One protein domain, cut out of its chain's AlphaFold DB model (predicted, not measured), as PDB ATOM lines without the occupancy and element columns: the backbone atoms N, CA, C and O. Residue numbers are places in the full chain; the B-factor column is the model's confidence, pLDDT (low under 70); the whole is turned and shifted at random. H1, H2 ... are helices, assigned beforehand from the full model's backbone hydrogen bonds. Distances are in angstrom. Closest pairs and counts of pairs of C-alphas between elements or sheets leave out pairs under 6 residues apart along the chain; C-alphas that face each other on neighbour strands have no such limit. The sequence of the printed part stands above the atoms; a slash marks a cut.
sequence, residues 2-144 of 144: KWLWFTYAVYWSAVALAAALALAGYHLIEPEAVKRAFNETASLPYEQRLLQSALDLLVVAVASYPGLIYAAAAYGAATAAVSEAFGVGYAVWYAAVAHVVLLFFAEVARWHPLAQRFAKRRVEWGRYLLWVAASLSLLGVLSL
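This is residues 2 to 144 of the 144 residues of an uncharacterized protein of Pyrobaculum sp. WP30 (UniProt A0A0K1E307). Two long helices, H4 and H5, run side by side in opposite ways as the core of an up-and-down bundle; H1 packs along H4 on one side, and H3 and H7 close the other. H2 stands about perpendicular to H4 at one end of it, and short H6 sits at the bundle's opposite end. The printed part has 143 residues, with seven named helices, H1 to H7, and no named strand; its class is all helix, with 122 of the 143 residues in the named helices, and it is compact: radius of gyration of the C-alphas 15.9 A, spans 49 by 34 by 20 A.

Find C-alpha 2 at (50.234, -4.289, 150.312); from there H1, residues 2 to 23, runs 31.5 A. Next come H2, residues 31 to 43, and H3, residues 46 to 63, 26.1 A with a kink of 34 degrees near residue 56. H4, residues 65 to 86, runs 30.7 A, and H5, residues 88 to 110, 31.7 A. After H6, residues 113 to 118, H7, residues 125 to 142, runs 25.7 A to C-alpha 142 at (36.218, 18.332, 150.890).

Begin at the hub, H4 and H5, a hairpin at a shallow tilt of 9 degrees; their closest C-alphas, Ser 83 and Ala 91, are 4.7 A apart. H1 touches H4, closest at C-alphas 15 and 76, 4.5 A, at a steep tilt of 38 degrees. H7 touches H5, closest at C-alphas 131 and 108, 5.4 A. H3 and H4 form a hairpin, closest at C-alphas 60 and 67, 4.2 A. H2 touches H4 with residues 31 to 35 alone, about perpendicular at 79 degrees, closest at C-alphas 31 and 85, 4.8 A. H6 is near H3. Every O i to N i+4 pair is within hydrogen-bond range in H1, H2, H4, H5, H6 and H7; in H3, 12 of 14 are.

C-alphas 25 and 122, the farthest apart, are 49.5 A apart. The printed part has no cut, no link is long, and no printed residue is under 70 in pLDDT.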
ATOM      1  N   LYS A   2      50.391  -3.665 151.654       75.00
ATOM      2  CA  LYS A   2      50.234  -4.289 150.312       75.00
ATOM      3  C   LYS A   2      48.989  -3.823 149.528       75.00
ATOM      4  O   LYS A   2      49.093  -3.549 148.343       75.00
ATOM      5  N   TRP A   3      47.849  -3.671 150.205       75.56
ATOM      6  CA  TRP A   3      46.609  -3.203 149.574       75.56
ATOM      7  C   TRP A   3      46.658  -1.743 149.117       75.56
ATOM      8  O   TRP A   3      46.187  -1.466 148.030       75.56
ATOM      9  N   LEU A   4      47.296  -0.844 149.875       77.31
ATOM     10  CA  LEU A   4      47.493   0.552 149.454       77.31
ATOM     11  C   LEU A   4      48.322   0.630 148.167       77.31
ATOM     12  O   LEU A   4      47.929   1.309 147.228       77.31
ATOM     13  N   TRP A   5      49.420  -0.130 148.090       85.06
ATOM     14  CA  TRP A   5      50.229  -0.218 146.870       85.06
ATOM     15  C   TRP A   5      49.432  -0.744 145.678       85.06
ATOM     16  O   TRP A   5      49.557  -0.211 144.581       85.06
ATOM     17  N   PHE A   6      48.590  -1.756 145.894       88.56
ATOM     18  CA  PHE A   6      47.712  -2.270 144.848       88.56
ATOM     19  C   PHE A   6      46.683  -1.224 144.400       88.56
ATOM     20  O   PHE A   6      46.519  -1.014 143.204       88.56
ATOM     21  N   THR A   7      46.045  -0.514 145.335       90.81
ATOM     22  CA  THR A   7      45.118   0.587 145.038       90.81
ATOM     23  C   THR A   7      45.799   1.684 144.215       90.81
ATOM     24  O   THR A   7      45.226   2.140 143.230       90.81
ATOM     25  N   TYR A   8      47.038   2.058 144.549       90.94
ATOM     26  CA  TYR A   8      47.810   3.021 143.759       90.94
ATOM     27  C   TYR A   8      48.170   2.493 142.370       90.94
ATOM     28  O   TYR A   8      48.069   3.233 141.395       90.94
ATOM     29  N   ALA A   9      48.548   1.218 142.257       93.88
ATOM     30  CA  ALA A   9      48.817   0.601 140.963       93.88
ATOM     31  C   ALA A   9      47.565   0.607 140.072       93.88
ATOM     32  O   ALA A   9      47.657   0.975 138.903       93.88
ATOM     33  N   VAL A  10      46.396   0.266 140.624       95.44
ATOM     34  CA  VAL A  10      45.106   0.333 139.916       95.44
ATOM     35  C   VAL A  10      44.799   1.765 139.487       95.44
ATOM     36  O   VAL A  10      44.479   1.984 138.324       95.44
ATOM     37  N   TYR A  11      44.945   2.730 140.397       96.69
ATOM     38  CA  TYR A  11      44.715   4.142 140.108       96.69
ATOM     39  C   TYR A  11      45.576   4.625 138.932       96.69
ATOM     40  O   TYR A  11      45.039   5.104 137.938       96.69
ATOM     41  N   TRP A  12      46.899   4.441 138.988       97.06
ATOM     42  CA  TRP A  12      47.795   4.917 137.928       97.06
ATOM     43  C   TRP A  12      47.637   4.134 136.624       97.06
ATOM     44  O   TRP A  12      47.777   4.713 135.549       97.06
ATOM     45  N   SER A  13      47.278   2.851 136.698       96.38
ATOM     46  CA  SER A  13      46.918   2.072 135.508       96.38
ATOM     47  C   SER A  13      45.653   2.620 134.850       96.38
ATOM     48  O   SER A  13      45.609   2.731 133.629       96.38
ATOM     49  N   ALA A  14      44.649   3.012 135.640       95.62
ATOM     50  CA  ALA A  14      43.436   3.644 135.132       95.62
ATOM     51  C   ALA A  14      43.716   5.029 134.534       95.62
ATOM     52  O   ALA A  14      43.201   5.315 133.458       95.62
ATOM     53  N   VAL A  15      44.574   5.848 135.159       96.12
ATOM     54  CA  VAL A  15      45.043   7.121 134.575       96.12
ATOM     55  C   VAL A  15      45.688   6.872 133.211       96.12
ATOM     56  O   VAL A  15      45.306   7.496 132.225       96.12
ATOM     57  N   ALA A  16      46.650   5.946 133.146       95.62
ATOM     58  CA  ALA A  16      47.394   5.662 131.925       95.62
ATOM     59  C   ALA A  16      46.484   5.114 130.817       95.62
ATOM     60  O   ALA A  16      46.582   5.542 129.670       95.62
ATOM     61  N   LEU A  17      45.571   4.202 131.165       96.06
ATOM     62  CA  LEU A  17      44.612   3.624 130.230       96.06
ATOM     63  C   LEU A  17      43.621   4.672 129.715       96.06
ATOM     64  O   LEU A  17      43.401   4.750 128.512       96.06
ATOM     65  N   ALA A  18      43.047   5.488 130.602       94.50
ATOM     66  CA  ALA A  18      42.109   6.540 130.222       94.50
ATOM     67  C   ALA A  18      42.779   7.592 129.328       94.50
ATOM     68  O   ALA A  18      42.208   7.975 128.311       94.50
ATOM     69  N   ALA A  19      44.012   7.993 129.651       92.25
ATOM     70  CA  ALA A  19      44.793   8.897 128.814       92.25
ATOM     71  C   ALA A  19      45.117   8.277 127.443       92.25
ATOM     72  O   ALA A  19      44.981   8.943 126.422       92.25
ATOM     73  N   ALA A  20      45.506   6.999 127.396       95.00
ATOM     74  CA  ALA A  20      45.783   6.304 126.139       95.00
ATOM     75  C   ALA A  20      44.532   6.179 125.253       95.00
ATOM     76  O   ALA A  20      44.620   6.369 124.041       95.00
ATOM     77  N   LEU A  21      43.369   5.896 125.848       93.62
ATOM     78  CA  LEU A  21      42.095   5.855 125.130       93.62
ATOM     79  C   LEU A  21      41.703   7.239 124.605       93.62
ATOM     80  O   LEU A  21      41.356   7.351 123.431       93.62
ATOM     81  N   ALA A  22      41.846   8.293 125.414       91.62
ATOM     82  CA  ALA A  22      41.580   9.665 124.985       91.62
ATOM     83  C   ALA A  22      42.493  10.089 123.820       91.62
ATOM     84  O   ALA A  22      42.018  10.643 122.830       91.62
ATOM     85  N   LEU A  23      43.786   9.734 123.864       91.31
ATOM     86  CA  LEU A  23      44.720   9.950 122.747       91.31
ATOM     87  C   LEU A  23      44.314   9.199 121.469       91.31
ATOM     88  O   LEU A  23      44.616   9.655 120.369       91.31
ATOM     89  N   ALA A  24      43.627   8.066 121.604       93.31
ATOM     90  CA  ALA A  24      43.055   7.313 120.491       93.31
ATOM     91  C   ALA A  24      41.672   7.837 120.041       93.31
ATOM     92  O   ALA A  24      41.056   7.232 119.165       93.31
ATOM     93  N   GLY A  25      41.182   8.942 120.616       90.44
ATOM     94  CA  GLY A  25      39.873   9.531 120.318       90.44
ATOM     95  C   GLY A  25      38.694   8.862 121.032       90.44
ATOM     96  O   GLY A  25      37.547   9.113 120.673       90.44
ATOM     97  N   TYR A  26      38.959   8.000 122.018       91.75
ATOM     98  CA  TYR A  26      37.946   7.330 122.831       91.75
ATOM     99  C   TYR A  26      37.931   7.902 124.248       91.75
ATOM    100  O   TYR A  26      38.660   7.453 125.136       91.75
ATOM    101  N   HIS A  27      37.067   8.880 124.488       88.94
ATOM    102  CA  HIS A  27      36.921   9.495 125.802       88.94
ATOM    103  C   HIS A  27      36.051   8.635 126.720       88.94
ATOM    104  O   HIS A  27      34.860   8.451 126.488       88.94
ATOM    105  N   LEU A  28      36.641   8.114 127.803       88.06
ATOM    106  CA  LEU A  28      35.868   7.468 128.876       88.06
ATOM    107  C   LEU A  28      34.995   8.480 129.629       88.06
ATOM    108  O   LEU A  28      33.918   8.138 130.113       88.06
ATOM    109  N   ILE A  29      35.486   9.713 129.748       89.19
ATOM    110  CA  ILE A  29      34.773  10.855 130.310       89.19
ATOM    111  C   ILE A  29      35.087  12.042 129.404       89.19
ATOM    112  O   ILE A  29      36.250  12.393 129.225       89.19
ATOM    113  N   GLU A  30      34.047  12.651 128.843       88.88
ATOM    114  CA  GLU A  30      34.183  13.816 127.969       88.88
ATOM    115  C   GLU A  30      34.765  15.017 128.741       88.88
ATOM    116  O   GLU A  30      34.209  15.391 129.782       88.88
ATOM    117  N   PRO A  31      35.826  15.687 128.249       84.69
ATOM    118  CA  PRO A  31      36.433  16.833 128.932       84.69
ATOM    119  C   PRO A  31      35.436  17.970 129.181       84.69
ATOM    120  O   PRO A  31      35.468  18.628 130.220       84.69
ATOM    121  N   GLU A  32      34.496  18.173 128.256       87.31
ATOM    122  CA  GLU A  32      33.433  19.171 128.400       87.31
ATOM    123  C   GLU A  32      32.422  18.803 129.493       87.31
ATOM    124  O   GLU A  32      31.923  19.685 130.197       87.31
ATOM    125  N   ALA A  33      32.168  17.508 129.708       87.44
ATOM    126  CA  ALA A  33      31.357  17.052 130.832       87.44
ATOM    127  C   ALA A  33      32.071  17.309 132.166       87.44
ATOM    128  O   ALA A  33      31.421  17.714 133.125       87.44
ATOM    129  N   VAL A  34      33.401  17.164 132.219       87.00
ATOM    130  CA  VAL A  34      34.195  17.498 133.415       87.00
ATOM    131  C   VAL A  34      34.138  18.995 133.711       87.00
ATOM    132  O   VAL A  34      33.873  19.379 134.850       87.00
ATOM    133  N   LYS A  35      34.329  19.855 132.701       86.88
ATOM    134  CA  LYS A  35      34.235  21.316 132.876       86.88
ATOM    135  C   LYS A  35      32.860  21.738 133.376       86.88
ATOM    136  O   LYS A  35      32.756  22.542 134.303       86.88
ATOM    137  N   ARG A  36      31.806  21.176 132.778       86.69
ATOM    138  CA  ARG A  36      30.425  21.430 133.187       86.69
ATOM    139  C   ARG A  36      30.180  20.957 134.619       86.69
ATOM    140  O   ARG A  36      29.717  21.753 135.426       86.69
ATOM    141  N   ALA A  37      30.569  19.726 134.949       83.81
ATOM    142  CA  ALA A  37      30.407  19.166 136.285       83.81
ATOM    143  C   ALA A  37      31.143  19.993 137.347       83.81
ATOM    144  O   ALA A  37      30.562  20.285 138.379       83.81
ATOM    145  N   PHE A  38      32.372  20.453 137.098       82.00
ATOM    146  CA  PHE A  38      33.088  21.309 138.055       82.00
ATOM    147  C   PHE A  38      32.341  22.615 138.355       82.00
ATOM    148  O   PHE A  38      32.214  23.003 139.517       82.00
ATOM    149  N   ASN A  39      31.818  23.275 137.320       80.19
ATOM    150  CA  ASN A  39      31.076  24.524 137.477       80.19
ATOM    151  C   ASN A  39      29.710  24.304 138.146       80.19
ATOM    152  O   ASN A  39      29.320  25.066 139.029       80.19
ATOM    153  N   GLU A  40      28.993  23.252 137.749       82.88
ATOM    154  CA  GLU A  40      27.680  22.917 138.297       82.88
ATOM    155  C   GLU A  40      27.797  22.432 139.743       82.88
ATOM    156  O   GLU A  40      27.119  22.973 140.613       82.88
ATOM    157  N   THR A  41      28.709  21.503 140.041       78.88
ATOM    158  CA  THR A  41      28.939  20.988 141.396       78.88
ATOM    159  C   THR A  41      29.353  22.097 142.355       78.88
ATOM    160  O   THR A  41      28.875  22.104 143.483       78.88
ATOM    161  N   ALA A  42      30.161  23.078 141.934       74.50
ATOM    162  CA  ALA A  42      30.495  24.227 142.781       74.50
ATOM    163  C   ALA A  42      29.260  25.062 143.174       74.50
ATOM    164  O   ALA A  42      29.240  25.633 144.263       74.50
ATOM    165  N   SER A  43      28.235  25.099 142.317       81.38
ATOM    166  CA  SER A  43      26.985  25.833 142.550       81.38
ATOM    167  C   SER A  43      25.918  25.051 143.327       81.38
ATOM    168  O   SER A  43      24.911  25.632 143.734       81.38
ATOM    169  N   LEU A  44      26.118  23.744 143.542       87.06
ATOM    170  CA  LEU A  44      25.160  22.915 144.267       87.06
ATOM    171  C   LEU A  44      25.162  23.222 145.775       87.06
ATOM    172  O   LEU A  44      26.214  23.529 146.344       87.06
ATOM    173  N   PRO A  45      24.010  23.050 146.454       91.12
ATOM    174  CA  PRO A  45      23.948  23.058 147.911       91.12
ATOM    175  C   PRO A  45      24.919  22.044 148.525       91.12
ATOM    176  O   PRO A  45      25.107  20.945 147.989       91.12
ATOM    177  N   TYR A  46      25.501  22.395 149.673       88.12
ATOM    178  CA  TYR A  46      26.487  21.573 150.382       88.12
ATOM    179  C   TYR A  46      26.027  20.119 150.560       88.12
ATOM    180  O   TYR A  46      26.789  19.189 150.302       88.12
ATOM    181  N   GLU A  47      24.765  19.912 150.934       90.00
ATOM    182  CA  GLU A  47      24.187  18.594 151.192       90.00
ATOM    183  C   GLU A  47      24.231  17.697 149.949       90.00
ATOM    184  O   GLU A  47      24.450  16.491 150.060       90.00
ATOM    185  N   GLN A  48      24.065  18.280 148.758       88.69
ATOM    186  CA  GLN A  48      24.113  17.545 147.495       88.69
ATOM    187  C   GLN A  48      25.553  17.196 147.104       88.69
ATOM    188  O   GLN A  48      25.805  16.067 146.681       88.69
ATOM    189  N   ARG A  49      26.506  18.119 147.310       87.06
ATOM    190  CA  ARG A  49      27.946  17.870 147.085       87.06
ATOM    191  C   ARG A  49      28.465  16.760 148.001       87.06
ATOM    192  O   ARG A  49      29.159  15.844 147.553       87.06
ATOM    193  N   LEU A  50      28.050  16.794 149.268       89.06
ATOM    194  CA  LEU A  50      28.367  15.757 150.242       89.06
ATOM    195  C   LEU A  50      27.751  14.415 149.850       89.06
ATOM    196  O   LEU A  50      28.439  13.399 149.894       89.06
ATOM    197  N   LEU A  51      26.476  14.396 149.452       89.50
ATOM    198  CA  LEU A  51      25.808  13.159 149.053       89.50
ATOM    199  C   LEU A  51      26.502  12.506 147.852       89.50
ATOM    200  O   LEU A  51      26.745  11.303 147.890       89.50
ATOM    201  N   GLN A  52      26.864  13.289 146.829       86.25
ATOM    202  CA  GLN A  52      27.614  12.795 145.670       86.25
ATOM    203  C   GLN A  52      28.941  12.158 146.096       86.25
ATOM    204  O   GLN A  52      29.238  11.032 145.708       86.25
ATOM    205  N   SER A  53      29.691  12.836 146.964       83.25
ATOM    206  CA  SER A  53      30.977  12.346 147.470       83.25
ATOM    207  C   SER A  53      30.828  11.103 148.363       83.25
ATOM    208  O   SER A  53      31.668  10.204 148.355       83.25
ATOM    209  N   ALA A  54      29.741  11.019 149.133       91.06
ATOM    210  CA  ALA A  54      29.461   9.903 150.033       91.06
ATOM    211  C   ALA A  54      29.092   8.605 149.297       91.06
ATOM    212  O   ALA A  54      29.215   7.530 149.890       91.06
ATOM    213  N   LEU A  55      28.671   8.670 148.028       90.31
ATOM    214  CA  LEU A  55      28.350   7.477 147.237       90.31
ATOM    215  C   LEU A  55      29.570   6.575 147.045       90.31
ATOM    216  O   LEU A  55      29.454   5.363 147.231       90.31
ATOM    217  N   ASP A  56      30.741   7.143 146.758       87.38
ATOM    218  CA  ASP A  56      31.960   6.346 146.597       87.38
ATOM    219  C   ASP A  56      32.322   5.635 147.905       87.38
ATOM    220  O   ASP A  56      32.627   4.440 147.919       87.38
ATOM    221  N   LEU A  57      32.196   6.338 149.036       92.56
ATOM    222  CA  LEU A  57      32.386   5.739 150.352       92.56
ATOM    223  C   LEU A  57      31.364   4.634 150.622       92.56
ATOM    224  O   LEU A  57      31.738   3.594 151.160       92.56
ATOM    225  N   LEU A  58      30.095   4.825 150.254       93.94
ATOM    226  CA  LEU A  58      29.056   3.809 150.412       93.94
ATOM    227  C   LEU A  58      29.409   2.540 149.628       93.94
ATOM    228  O   LEU A  58      29.300   1.440 150.168       93.94
ATOM    229  N   VAL A  59      29.897   2.682 148.393       93.19
ATOM    230  CA  VAL A  59      30.363   1.553 147.575       93.19
ATOM    231  C   VAL A  59      31.487   0.798 148.288       93.19
ATOM    232  O   VAL A  59      31.429  -0.429 148.394       93.19
ATOM    233  N   VAL A  60      32.476   1.498 148.850       93.06
ATOM    234  CA  VAL A  60      33.555   0.850 149.620       93.06
ATOM    235  C   VAL A  60      33.047   0.237 150.928       93.06
ATOM    236  O   VAL A  60      33.462  -0.859 151.301       93.06
ATOM    237  N   ALA A  61      32.131   0.902 151.625       93.00
ATOM    238  CA  ALA A  61      31.557   0.433 152.881       93.00
ATOM    239  C   ALA A  61      30.692  -0.824 152.693       93.00
ATOM    240  O   ALA A  61      30.626  -1.658 153.586       93.00
ATOM    241  N   VAL A  62      30.048  -0.993 151.538       93.94
ATOM    242  CA  VAL A  62      29.240  -2.186 151.240       93.94
ATOM    243  C   VAL A  62      30.096  -3.304 150.644       93.94
ATOM    244  O   VAL A  62      29.970  -4.466 151.032       93.94
ATOM    245  N   ALA A  63      30.976  -2.967 149.699       94.00
ATOM    246  CA  ALA A  63      31.695  -3.949 148.894       94.00
ATOM    247  C   ALA A  63      33.146  -4.188 149.338       94.00
ATOM    248  O   ALA A  63      33.799  -5.067 148.784       94.00
ATOM    249  N   SER A  64      33.668  -3.470 150.339       93.75
ATOM    250  CA  SER A  64      35.045  -3.605 150.842       93.75
ATOM    251  C   SER A  64      36.099  -3.407 149.735       93.75
ATOM    252  O   SER A  64      36.036  -2.433 148.988       93.75
ATOM    253  N   TYR A  65      37.094  -4.295 149.630       92.31
ATOM    254  CA  TYR A  65      38.187  -4.202 148.654       92.31
ATOM    255  C   TYR A  65      37.719  -4.106 147.190       92.31
ATOM    256  O   TYR A  65      38.263  -3.261 146.484       92.31
ATOM    257  N   PRO A  66      36.724  -4.881 146.709       93.56
ATOM    258  CA  PRO A  66      36.112  -4.644 145.400       93.56
ATOM    259  C   PRO A  66      35.656  -3.197 145.179       93.56
ATOM    260  O   PRO A  66      35.975  -2.604 144.150       93.56
ATOM    261  N   GLY A  67      34.979  -2.603 146.166       93.56
ATOM    262  CA  GLY A  67      34.561  -1.203 146.106       93.56
ATOM    263  C   GLY A  67      35.750  -0.242 146.076       93.56
ATOM    264  O   GLY A  67      35.756   0.708 145.303       93.56
ATOM    265  N   LEU A  68      36.798  -0.519 146.859       94.50
ATOM    266  CA  LEU A  68      38.034   0.273 146.855       94.50
ATOM    267  C   LEU A  68      38.741   0.248 145.491       94.50
ATOM    268  O   LEU A  68      39.259   1.270 145.050       94.50
ATOM    269  N   ILE A  69      38.777  -0.912 144.830       94.56
ATOM    270  CA  ILE A  69      39.375  -1.070 143.496       94.56
ATOM    271  C   ILE A  69      38.570  -0.276 142.467       94.56
ATOM    272  O   ILE A  69      39.160   0.443 141.662       94.56
ATOM    273  N   TYR A  70      37.240  -0.367 142.530       94.56
ATOM    274  CA  TYR A  70      36.350   0.432 141.694       94.56
ATOM    275  C   TYR A  70      36.594   1.933 141.890       94.56
ATOM    276  O   TYR A  70      36.851   2.636 140.917       94.56
ATOM    277  N   ALA A  71      36.604   2.410 143.140       94.75
ATOM    278  CA  ALA A  71      36.849   3.816 143.452       94.75
ATOM    279  C   ALA A  71      38.221   4.277 142.934       94.75
ATOM    280  O   ALA A  71      38.330   5.334 142.323       94.75
ATOM    281  N   ALA A  72      39.272   3.469 143.105       96.00
ATOM    282  CA  ALA A  72      40.604   3.795 142.598       96.00
ATOM    283  C   ALA A  72      40.642   3.927 141.072       96.00
ATOM    284  O   ALA A  72      41.257   4.859 140.555       96.00
ATOM    285  N   ALA A  73      39.966   3.027 140.355       95.75
ATOM    286  CA  ALA A  73      39.855   3.109 138.906       95.75
ATOM    287  C   ALA A  73      39.044   4.340 138.465       95.75
ATOM    288  O   ALA A  73      39.469   5.050 137.556       95.75
ATOM    289  N   ALA A  74      37.927   4.628 139.141       94.25
ATOM    290  CA  ALA A  74      37.083   5.788 138.862       94.25
ATOM    291  C   ALA A  74      37.840   7.108 139.071       94.25
ATOM    292  O   ALA A  74      37.891   7.935 138.162       94.25
ATOM    293  N   TYR A  75      38.516   7.278 140.215       94.38
ATOM    294  CA  TYR A  75      39.355   8.453 140.464       94.38
ATOM    295  C   TYR A  75      40.528   8.542 139.481       94.38
ATOM    296  O   TYR A  75      40.894   9.645 139.071       94.38
ATOM    297  N   GLY A  76      41.112   7.414 139.069       95.25
ATOM    298  CA  GLY A  76      42.169   7.386 138.057       95.25
ATOM    299  C   GLY A  76      41.681   7.895 136.697       95.25
ATOM    300  O   GLY A  76      42.280   8.802 136.121       95.25
ATOM    301  N   ALA A  77      40.542   7.386 136.221       94.88
ATOM    302  CA  ALA A  77      39.921   7.850 134.982       94.88
ATOM    303  C   ALA A  77      39.529   9.336 135.054       94.88
ATOM    304  O   ALA A  77      39.828  10.101 134.137       94.88
ATOM    305  N   ALA A  78      38.940   9.768 136.175       92.69
ATOM    306  CA  ALA A  78      38.597  11.169 136.405       92.69
ATOM    307  C   ALA A  78      39.833  12.079 136.392       92.69
ATOM    308  O   ALA A  78      39.782  13.174 135.844       92.69
ATOM    309  N   THR A  79      40.968  11.622 136.923       95.00
ATOM    310  CA  THR A  79      42.220  12.396 136.916       95.00
ATOM    311  C   THR A  79      42.731  12.638 135.496       95.00
ATOM    312  O   THR A  79      43.153  13.750 135.181       95.00
ATOM    313  N   ALA A  80      42.671  11.621 134.629       93.56
ATOM    314  CA  ALA A  80      43.028  11.779 133.220       93.56
ATOM    315  C   ALA A  80      42.109  12.803 132.531       93.56
ATOM    316  O   ALA A  80      42.594  13.718 131.868       93.56
ATOM    317  N   ALA A  81      40.800  12.716 132.777       92.62
ATOM    318  CA  ALA A  81      39.822  13.644 132.215       92.62
ATOM    319  C   ALA A  81      39.994  15.087 132.742       92.62
ATOM    320  O   ALA A  81      39.894  16.045 131.980       92.62
ATOM    321  N   VAL A  82      40.334  15.264 134.026       92.81
ATOM    322  CA  VAL A  82      40.699  16.569 134.612       92.81
ATOM    323  C   VAL A  82      41.961  17.132 133.956       92.81
ATOM    324  O   VAL A  82      42.019  18.331 133.683       92.81
ATOM    325  N   SER A  83      42.954  16.285 133.664       93.50
ATOM    326  CA  SER A  83      44.171  16.706 132.960       93.50
ATOM    327  C   SER A  83      43.874  17.245 131.569       93.50
ATOM    328  O   SER A  83      44.501  18.213 131.149       93.50
ATOM    329  N   GLU A  84      42.942  16.629 130.851       90.50
ATOM    330  CA  GLU A  84      42.541  17.075 129.518       90.50
ATOM    331  C   GLU A  84      41.683  18.347 129.575       90.50
ATOM    332  O   GLU A  84      41.867  19.266 128.780       90.50
ATOM    333  N   ALA A  85      40.790  18.445 130.563       91.38
ATOM    334  CA  ALA A  85      39.894  19.585 130.727       91.38
ATOM    335  C   ALA A  85      40.597  20.868 131.211       91.38
ATOM    336  O   ALA A  85      40.259  21.959 130.748       91.38
ATOM    337  N   PHE A  86      41.543  20.746 132.148       91.94
ATOM    338  CA  PHE A  86      42.124  21.877 132.886       91.94
ATOM    339  C   PHE A  86      43.661  21.898 132.903       91.94
ATOM    340  O   PHE A  86      44.266  22.830 133.435       91.94
ATOM    341  N   GLY A  87      44.311  20.890 132.320       91.69
ATOM    342  CA  GLY A  87      45.764  20.762 132.283       91.69
ATOM    343  C   GLY A  87      46.356  19.965 133.451       91.69
ATOM    344  O   GLY A  87      45.724  19.689 134.472       91.69
ATOM    345  N   VAL A  88      47.639  19.618 133.302       91.06
ATOM    346  CA  VAL A  88      48.368  18.708 134.206       91.06
ATOM    347  C   VAL A  88      48.433  19.228 135.647       91.06
ATOM    348  O   VAL A  88      48.349  18.439 136.583       91.06
ATOM    349  N   GLY A  89      48.538  20.546 135.853       91.12
ATOM    350  CA  GLY A  89      48.605  21.133 137.199       91.12
ATOM    351  C   GLY A  89      47.368  20.817 138.049       91.12
ATOM    352  O   GLY A  89      47.497  20.390 139.197       91.12
ATOM    353  N   TYR A  90      46.174  20.939 137.462       90.19
ATOM    354  CA  TYR A  90      44.916  20.576 138.121       90.19
ATOM    355  C   TYR A  90      44.802  19.068 138.343       90.19
ATOM    356  O   TYR A  90      44.328  18.643 139.396       90.19
ATOM    357  N   ALA A  91      45.289  18.256 137.403       92.94
ATOM    358  CA  ALA A  91      45.304  16.805 137.557       92.94
ATOM    359  C   ALA A  91      46.200  16.346 138.712       92.94
ATOM    360  O   ALA A  91      45.810  15.457 139.460       92.94
ATOM    361  N   VAL A  92      47.366  16.970 138.910       94.88
ATOM    362  CA  VAL A  92      48.254  16.667 140.046       94.88
ATOM    363  C   VAL A  92      47.570  16.994 141.374       94.88
ATOM    364  O   VAL A  92      47.621  16.189 142.304       94.88
ATOM    365  N   TRP A  93      46.896  18.143 141.459       93.94
ATOM    366  CA  TRP A  93      46.135  18.511 142.654       93.94
ATOM    367  C   TRP A  93      44.986  17.534 142.922       93.94
ATOM    368  O   TRP A  93      44.856  17.008 144.027       93.94
ATOM    369  N   TYR A  94      44.194  17.235 141.892       93.06
ATOM    370  CA  TYR A  94      43.102  16.271 141.977       93.06
ATOM    371  C   TYR A  94      43.605  14.885 142.396       93.06
ATOM    372  O   TYR A  94      43.034  14.262 143.289       93.06
ATOM    373  N   ALA A  95      44.722  14.431 141.822       94.62
ATOM    374  CA  ALA A  95      45.365  13.181 142.192       94.62
ATOM    375  C   ALA A  95      45.760  13.172 143.670       94.62
ATOM    376  O   ALA A  95      45.468  12.201 144.365       94.62
ATOM    377  N   ALA A  96      46.371  14.245 144.174       95.00
ATOM    378  CA  ALA A  96      46.749  14.344 145.581       95.00
ATOM    379  C   ALA A  96      45.530  14.193 146.507       95.00
ATOM    380  O   ALA A  96      45.565  13.386 147.437       95.00
ATOM    381  N   VAL A  97      44.429  14.892 146.209       94.06
ATOM    382  CA  VAL A  97      43.168  14.772 146.961       94.06
ATOM    383  C   VAL A  97      42.618  13.345 146.886       94.06
ATOM    384  O   VAL A  97      42.326  12.742 147.921       94.06
ATOM    385  N   ALA A  98      42.556  12.759 145.687       94.56
ATOM    386  CA  ALA A  98      42.080  11.394 145.487       94.56
ATOM    387  C   ALA A  98      42.906  10.365 146.275       94.56
ATOM    388  O   ALA A  98      42.346   9.438 146.857       94.56
ATOM    389  N   HIS A  99      44.230  10.534 146.368       94.69
ATOM    390  CA  HIS A  99      45.090   9.636 147.146       94.69
ATOM    391  C   HIS A  99      44.805   9.712 148.652       94.69
ATOM    392  O   HIS A  99      44.865   8.680 149.326       94.69
ATOM    393  N   VAL A 100      44.476  10.896 149.184       94.50
ATOM    394  CA  VAL A 100      44.060  11.048 150.589       94.50
ATOM    395  C   VAL A 100      42.723  10.343 150.820       94.50
ATOM    396  O   VAL A 100      42.607   9.556 151.759       94.50
ATOM    397  N   VAL A 101      41.738  10.547 149.940       94.81
ATOM    398  CA  VAL A 101      40.427   9.876 150.024       94.81
ATOM    399  C   VAL A 101      40.581   8.354 149.962       94.81
ATOM    400  O   VAL A 101      40.085   7.634 150.831       94.81
ATOM    401  N   LEU A 102      41.344   7.847 148.991       94.56
ATOM    402  CA  LEU A 102      41.598   6.416 148.822       94.56
ATOM    403  C   LEU A 102      42.327   5.795 150.017       94.56
ATOM    404  O   LEU A 102      42.103   4.623 150.316       94.56
ATOM    405  N   LEU A 103      43.165   6.555 150.732       94.81
ATOM    406  CA  LEU A 103      43.809   6.082 151.958       94.81
ATOM    407  C   LEU A 103      42.780   5.813 153.063       94.81
ATOM    408  O   LEU A 103      42.836   4.768 153.714       94.81
ATOM    409  N   PHE A 104      41.815   6.714 153.238       95.38
ATOM    410  CA  PHE A 104      40.723   6.531 154.195       95.38
ATOM    411  C   PHE A 104      39.821   5.363 153.788       95.38
ATOM    412  O   PHE A 104      39.531   4.484 154.601       95.38
ATOM    413  N   PHE A 105      39.462   5.281 152.506       95.12
ATOM    414  CA  PHE A 105      38.664   4.174 151.977       95.12
ATOM    415  C   PHE A 105      39.382   2.828 152.121       95.12
ATOM    416  O   PHE A 105      38.747   1.811 152.401       95.12
ATOM    417  N   ALA A 106      40.709   2.799 151.989       94.88
ATOM    418  CA  ALA A 106      41.492   1.591 152.206       94.88
ATOM    419  C   ALA A 106      41.406   1.103 153.657       94.88
ATOM    420  O   ALA A 106      41.317  -0.107 153.888       94.88
ATOM    421  N   GLU A 107      41.384   2.011 154.634       95.25
ATOM    422  CA  GLU A 107      41.151   1.641 156.031       95.25
ATOM    423  C   GLU A 107      39.702   1.177 156.259       95.25
ATOM    424  O   GLU A 107      39.502   0.144 156.901       95.25
ATOM    425  N   VAL A 108      38.696   1.813 155.646       94.88
ATOM    426  CA  VAL A 108      37.300   1.319 155.670       94.88
ATOM    427  C   VAL A 108      37.213  -0.112 155.129       94.88
ATOM    428  O   VAL A 108      36.681  -1.000 155.798       94.88
ATOM    429  N   ALA A 109      37.798  -0.375 153.959       93.75
ATOM    430  CA  ALA A 109      37.817  -1.700 153.348       93.75
ATOM    431  C   ALA A 109      38.554  -2.726 154.223       93.75
ATOM    432  O   ALA A 109      38.085  -3.856 154.381       93.75
ATOM    433  N   ARG A 110      39.677  -2.332 154.833       93.44
ATOM    434  CA  ARG A 110      40.481  -3.178 155.723       93.44
ATOM    435  C   ARG A 110      39.722  -3.595 156.976       93.44
ATOM    436  O   ARG A 110      39.825  -4.754 157.385       93.44
ATOM    437  N   TRP A 111      39.001  -2.663 157.592       95.06
ATOM    438  CA  TRP A 111      38.191  -2.920 158.781       95.06
ATOM    439  C   TRP A 111      36.785  -3.415 158.433       95.06
ATOM    440  O   TRP A 111      35.991  -3.670 159.331       95.06
ATOM    441  N   HIS A 112      36.467  -3.642 157.161       95.25
ATOM    442  CA  HIS A 112      35.173  -4.187 156.780       95.25
ATOM    443  C   HIS A 112      34.933  -5.582 157.404       95.25
ATOM    444  O   HIS A 112      35.843  -6.421 157.398       95.25
ATOM    445  N   PRO A 113      33.718  -5.899 157.898       92.56
ATOM    446  CA  PRO A 113      33.425  -7.179 158.548       92.56
ATOM    447  C   PRO A 113      33.783  -8.406 157.707       92.56
ATOM    448  O   PRO A 113      34.347  -9.369 158.228       92.56
ATOM    449  N   LEU A 114      33.502  -8.372 156.399       91.50
ATOM    450  CA  LEU A 114      33.850  -9.471 155.495       91.50
ATOM    451  C   LEU A 114      35.369  -9.633 155.365       91.50
ATOM    452  O   LEU A 114      35.868 -10.747 155.491       91.50
ATOM    453  N   ALA A 115      36.112  -8.535 155.200       90.00
ATOM    454  CA  ALA A 115      37.571  -8.569 155.111       90.00
ATOM    455  C   ALA A 115      38.201  -9.144 156.388       90.00
ATOM    456  O   ALA A 115      39.108  -9.975 156.319       90.00
ATOM    457  N   GLN A 116      37.684  -8.756 157.556       92.25
ATOM    458  CA  GLN A 116      38.140  -9.287 158.839       92.25
ATOM    459  C   GLN A 116      37.827 -10.786 158.991       92.25
ATOM    460  O   GLN A 116      38.695 -11.545 159.428       92.25
ATOM    461  N   ARG A 117      36.633 -11.230 158.568       90.75
ATOM    462  CA  ARG A 117      36.246 -12.654 158.563       90.75
ATOM    463  C   ARG A 117      37.136 -13.492 157.648       90.75
ATOM    464  O   ARG A 117      37.633 -14.526 158.085       90.75
ATOM    465  N   PHE A 118      37.402 -13.035 156.422       90.25
ATOM    466  CA  PHE A 118      38.316 -13.721 155.499       90.25
ATOM    467  C   PHE A 118      39.751 -13.781 156.035       90.25
ATOM    468  O   PHE A 118      40.450 -14.770 155.829       90.25
ATOM    469  N   ALA A 119      40.172 -12.771 156.798       90.06
ATOM    470  CA  ALA A 119      41.460 -12.762 157.485       90.06
ATOM    471  C   ALA A 119      41.494 -13.607 158.776       90.06
ATOM    472  O   ALA A 119      42.503 -13.572 159.482       90.06
ATOM    473  N   LYS A 120      40.419 -14.342 159.108       90.00
ATOM    474  CA  LYS A 120      40.261 -15.121 160.353       90.00
ATOM    475  C   LYS A 120      40.478 -14.284 161.628       90.00
ATOM    476  O   LYS A 120      41.003 -14.778 162.623       90.00
ATOM    477  N   ARG A 121      40.088 -13.005 161.601       85.62
ATOM    478  CA  ARG A 121      40.154 -12.082 162.747       85.62
ATOM    479  C   ARG A 121      38.774 -11.913 163.382       85.62
ATOM    480  O   ARG A 121      37.750 -12.100 162.727       85.62
ATOM    481  N   ARG A 122      38.739 -11.520 164.659       91.12
ATOM    482  CA  ARG A 122      37.498 -11.082 165.314       91.12
ATOM    483  C   ARG A 122      37.036  -9.778 164.666       91.12
ATOM    484  O   ARG A 122      37.856  -8.900 164.445       91.12
ATOM    485  N   VAL A 123      35.737  -9.660 164.389       93.19
ATOM    486  CA  VAL A 123      35.169  -8.454 163.771       93.19
ATOM    487  C   VAL A 123      35.135  -7.310 164.782       93.19
ATOM    488  O   VAL A 123      34.379  -7.347 165.754       93.19
ATOM    489  N   GLU A 124      35.935  -6.280 164.528       94.31
ATOM    490  CA  GLU A 124      35.977  -5.046 165.313       94.31
ATOM    491  C   GLU A 124      35.044  -3.976 164.728       94.31
ATOM    492  O   GLU A 124      35.475  -3.081 163.998       94.31
ATOM    493  N   TRP A 125      33.752  -4.055 165.062       94.62
ATOM    494  CA  TRP A 125      32.733  -3.114 164.572       94.62
ATOM    495  C   TRP A 125      33.025  -1.655 164.930       94.62
ATOM    496  O   TRP A 125      32.847  -0.779 164.092       94.62
ATOM    497  N   GLY A 126      33.521  -1.392 166.144       95.19
ATOM    498  CA  GLY A 126      33.839  -0.032 166.583       95.19
ATOM    499  C   GLY A 126      34.889   0.644 165.698       95.19
ATOM    500  O   GLY A 126      34.701   1.786 165.293       95.19
ATOM    501  N   ARG A 127      35.953  -0.079 165.317       94.31
ATOM    502  CA  ARG A 127      36.983   0.450 164.407       94.31
ATOM    503  C   ARG A 127      36.449   0.660 162.997       94.31
ATOM    504  O   ARG A 127      36.787   1.657 162.371       94.31
ATOM    505  N   TYR A 128      35.619  -0.260 162.511       95.25
ATOM    506  CA  TYR A 128      34.984  -0.121 161.205       95.25
ATOM    507  C   TYR A 128      34.126   1.147 161.130       95.25
ATOM    508  O   TYR A 128      34.339   1.985 160.258       95.25
ATOM    509  N   LEU A 129      33.214   1.323 162.090       96.31
ATOM    510  CA  LEU A 129      32.331   2.486 162.152       96.31
ATOM    511  C   LEU A 129      33.111   3.791 162.346       96.31
ATOM    512  O   LEU A 129      32.767   4.793 161.725       96.31
ATOM    513  N   LEU A 130      34.190   3.774 163.138       97.19
ATOM    514  CA  LEU A 130      35.081   4.925 163.299       97.19
ATOM    515  C   LEU A 130      35.681   5.361 161.955       97.19
ATOM    516  O   LEU A 130      35.656   6.544 161.634       97.19
ATOM    517  N   TRP A 131      36.191   4.423 161.152       96.62
ATOM    518  CA  TRP A 131      36.770   4.744 159.844       96.62
ATOM    519  C   TRP A 131      35.727   5.194 158.823       96.62
ATOM    520  O   TRP A 131      36.018   6.077 158.017       96.62
ATOM    521  N   VAL A 132      34.509   4.649 158.876       95.69
ATOM    522  CA  VAL A 132      33.386   5.142 158.061       95.69
ATOM    523  C   VAL A 132      33.057   6.589 158.434       95.69
ATOM    524  O   VAL A 132      32.987   7.442 157.553       95.69
ATOM    525  N   ALA A 133      32.930   6.895 159.728       96.50
ATOM    526  CA  ALA A 133      32.657   8.249 160.206       96.50
ATOM    527  C   ALA A 133      33.793   9.228 159.868       96.50
ATOM    528  O   ALA A 133      33.534  10.336 159.406       96.50
ATOM    529  N   ALA A 134      35.051   8.812 160.034       95.81
ATOM    530  CA  ALA A 134      36.215   9.616 159.669       95.81
ATOM    531  C   ALA A 134      36.253   9.907 158.160       95.81
ATOM    532  O   ALA A 134      36.536  11.033 157.758       95.81
ATOM    533  N   SER A 135      35.910   8.918 157.331       95.44
ATOM    534  CA  SER A 135      35.816   9.093 155.878       95.44
ATOM    535  C   SER A 135      34.682  10.049 155.503       95.44
ATOM    536  O   SER A 135      34.897  10.948 154.700       95.44
ATOM    537  N   LEU A 136      33.503   9.928 156.126       94.31
ATOM    538  CA  LEU A 136      32.403  10.882 155.933       94.31
ATOM    539  C   LEU A 136      32.797  12.302 156.347       94.31
ATOM    540  O   LEU A 136      32.489  13.249 155.632       94.31
ATOM    541  N   SER A 137      33.500  12.459 157.470       94.44
ATOM    542  CA  SER A 137      33.970  13.769 157.923       94.44
ATOM    543  C   SER A 137      34.976  14.380 156.950       94.44
ATOM    544  O   SER A 137      34.896  15.576 156.687       94.44
ATOM    545  N   LEU A 138      35.902  13.581 156.407       94.62
ATOM    546  CA  LEU A 138      36.834  14.030 155.372       94.62
ATOM    547  C   LEU A 138      36.076  14.508 154.129       94.62
ATOM    548  O   LEU A 138      36.339  15.603 153.644       94.62
ATOM    549  N   LEU A 139      35.118  13.717 153.640       91.94
ATOM    550  CA  LEU A 139      34.301  14.089 152.484       91.94
ATOM    551  C   LEU A 139      33.466  15.343 152.754       91.94
ATOM    552  O   LEU A 139      33.335  16.173 151.865       91.94
ATOM    553  N   GLY A 140      32.965  15.517 153.980       89.06
ATOM    554  CA  GLY A 140      32.317  16.749 154.431       89.06
ATOM    555  C   GLY A 140      33.224  17.961 154.271       89.06
ATOM    556  O   GLY A 140      32.831  18.930 153.635       89.06
ATOM    557  N   VAL A 141      34.464  17.878 154.756       89.75
ATOM    558  CA  VAL A 141      35.446  18.965 154.610       89.75
ATOM    559  C   VAL A 141      35.780  19.232 153.141       89.75
ATOM    560  O   VAL A 141      35.852  20.387 152.745       89.75
ATOM    561  N   LEU A 142      35.948  18.188 152.326       87.69
ATOM    562  CA  LEU A 142      36.218  18.332 150.890       87.69
ATOM    563  C   LEU A 142      35.009  18.849 150.092       87.69
ATOM    564  O   LEU A 142      35.181  19.317 148.971       87.69
ATOM    565  N   SER A 143      33.802  18.750 150.656       84.31
ATOM    566  CA  SER A 143      32.555  19.231 150.051       84.31
ATOM    567  C   SER A 143      32.208  20.671 150.441       84.31
ATOM    568  O   SER A 143      31.156  21.150 150.013       84.31
ATOM    569  N   LEU A 144      33.021  21.345 151.266       82.38
ATOM    570  CA  LEU A 144      32.895  22.772 151.603       82.38
ATOM    571  C   LEU A 144      33.531  23.637 150.510       82.38
ATOM    572  O   LEU A 144      32.786  24.496 149.978       82.38
TER     573      LEU A 144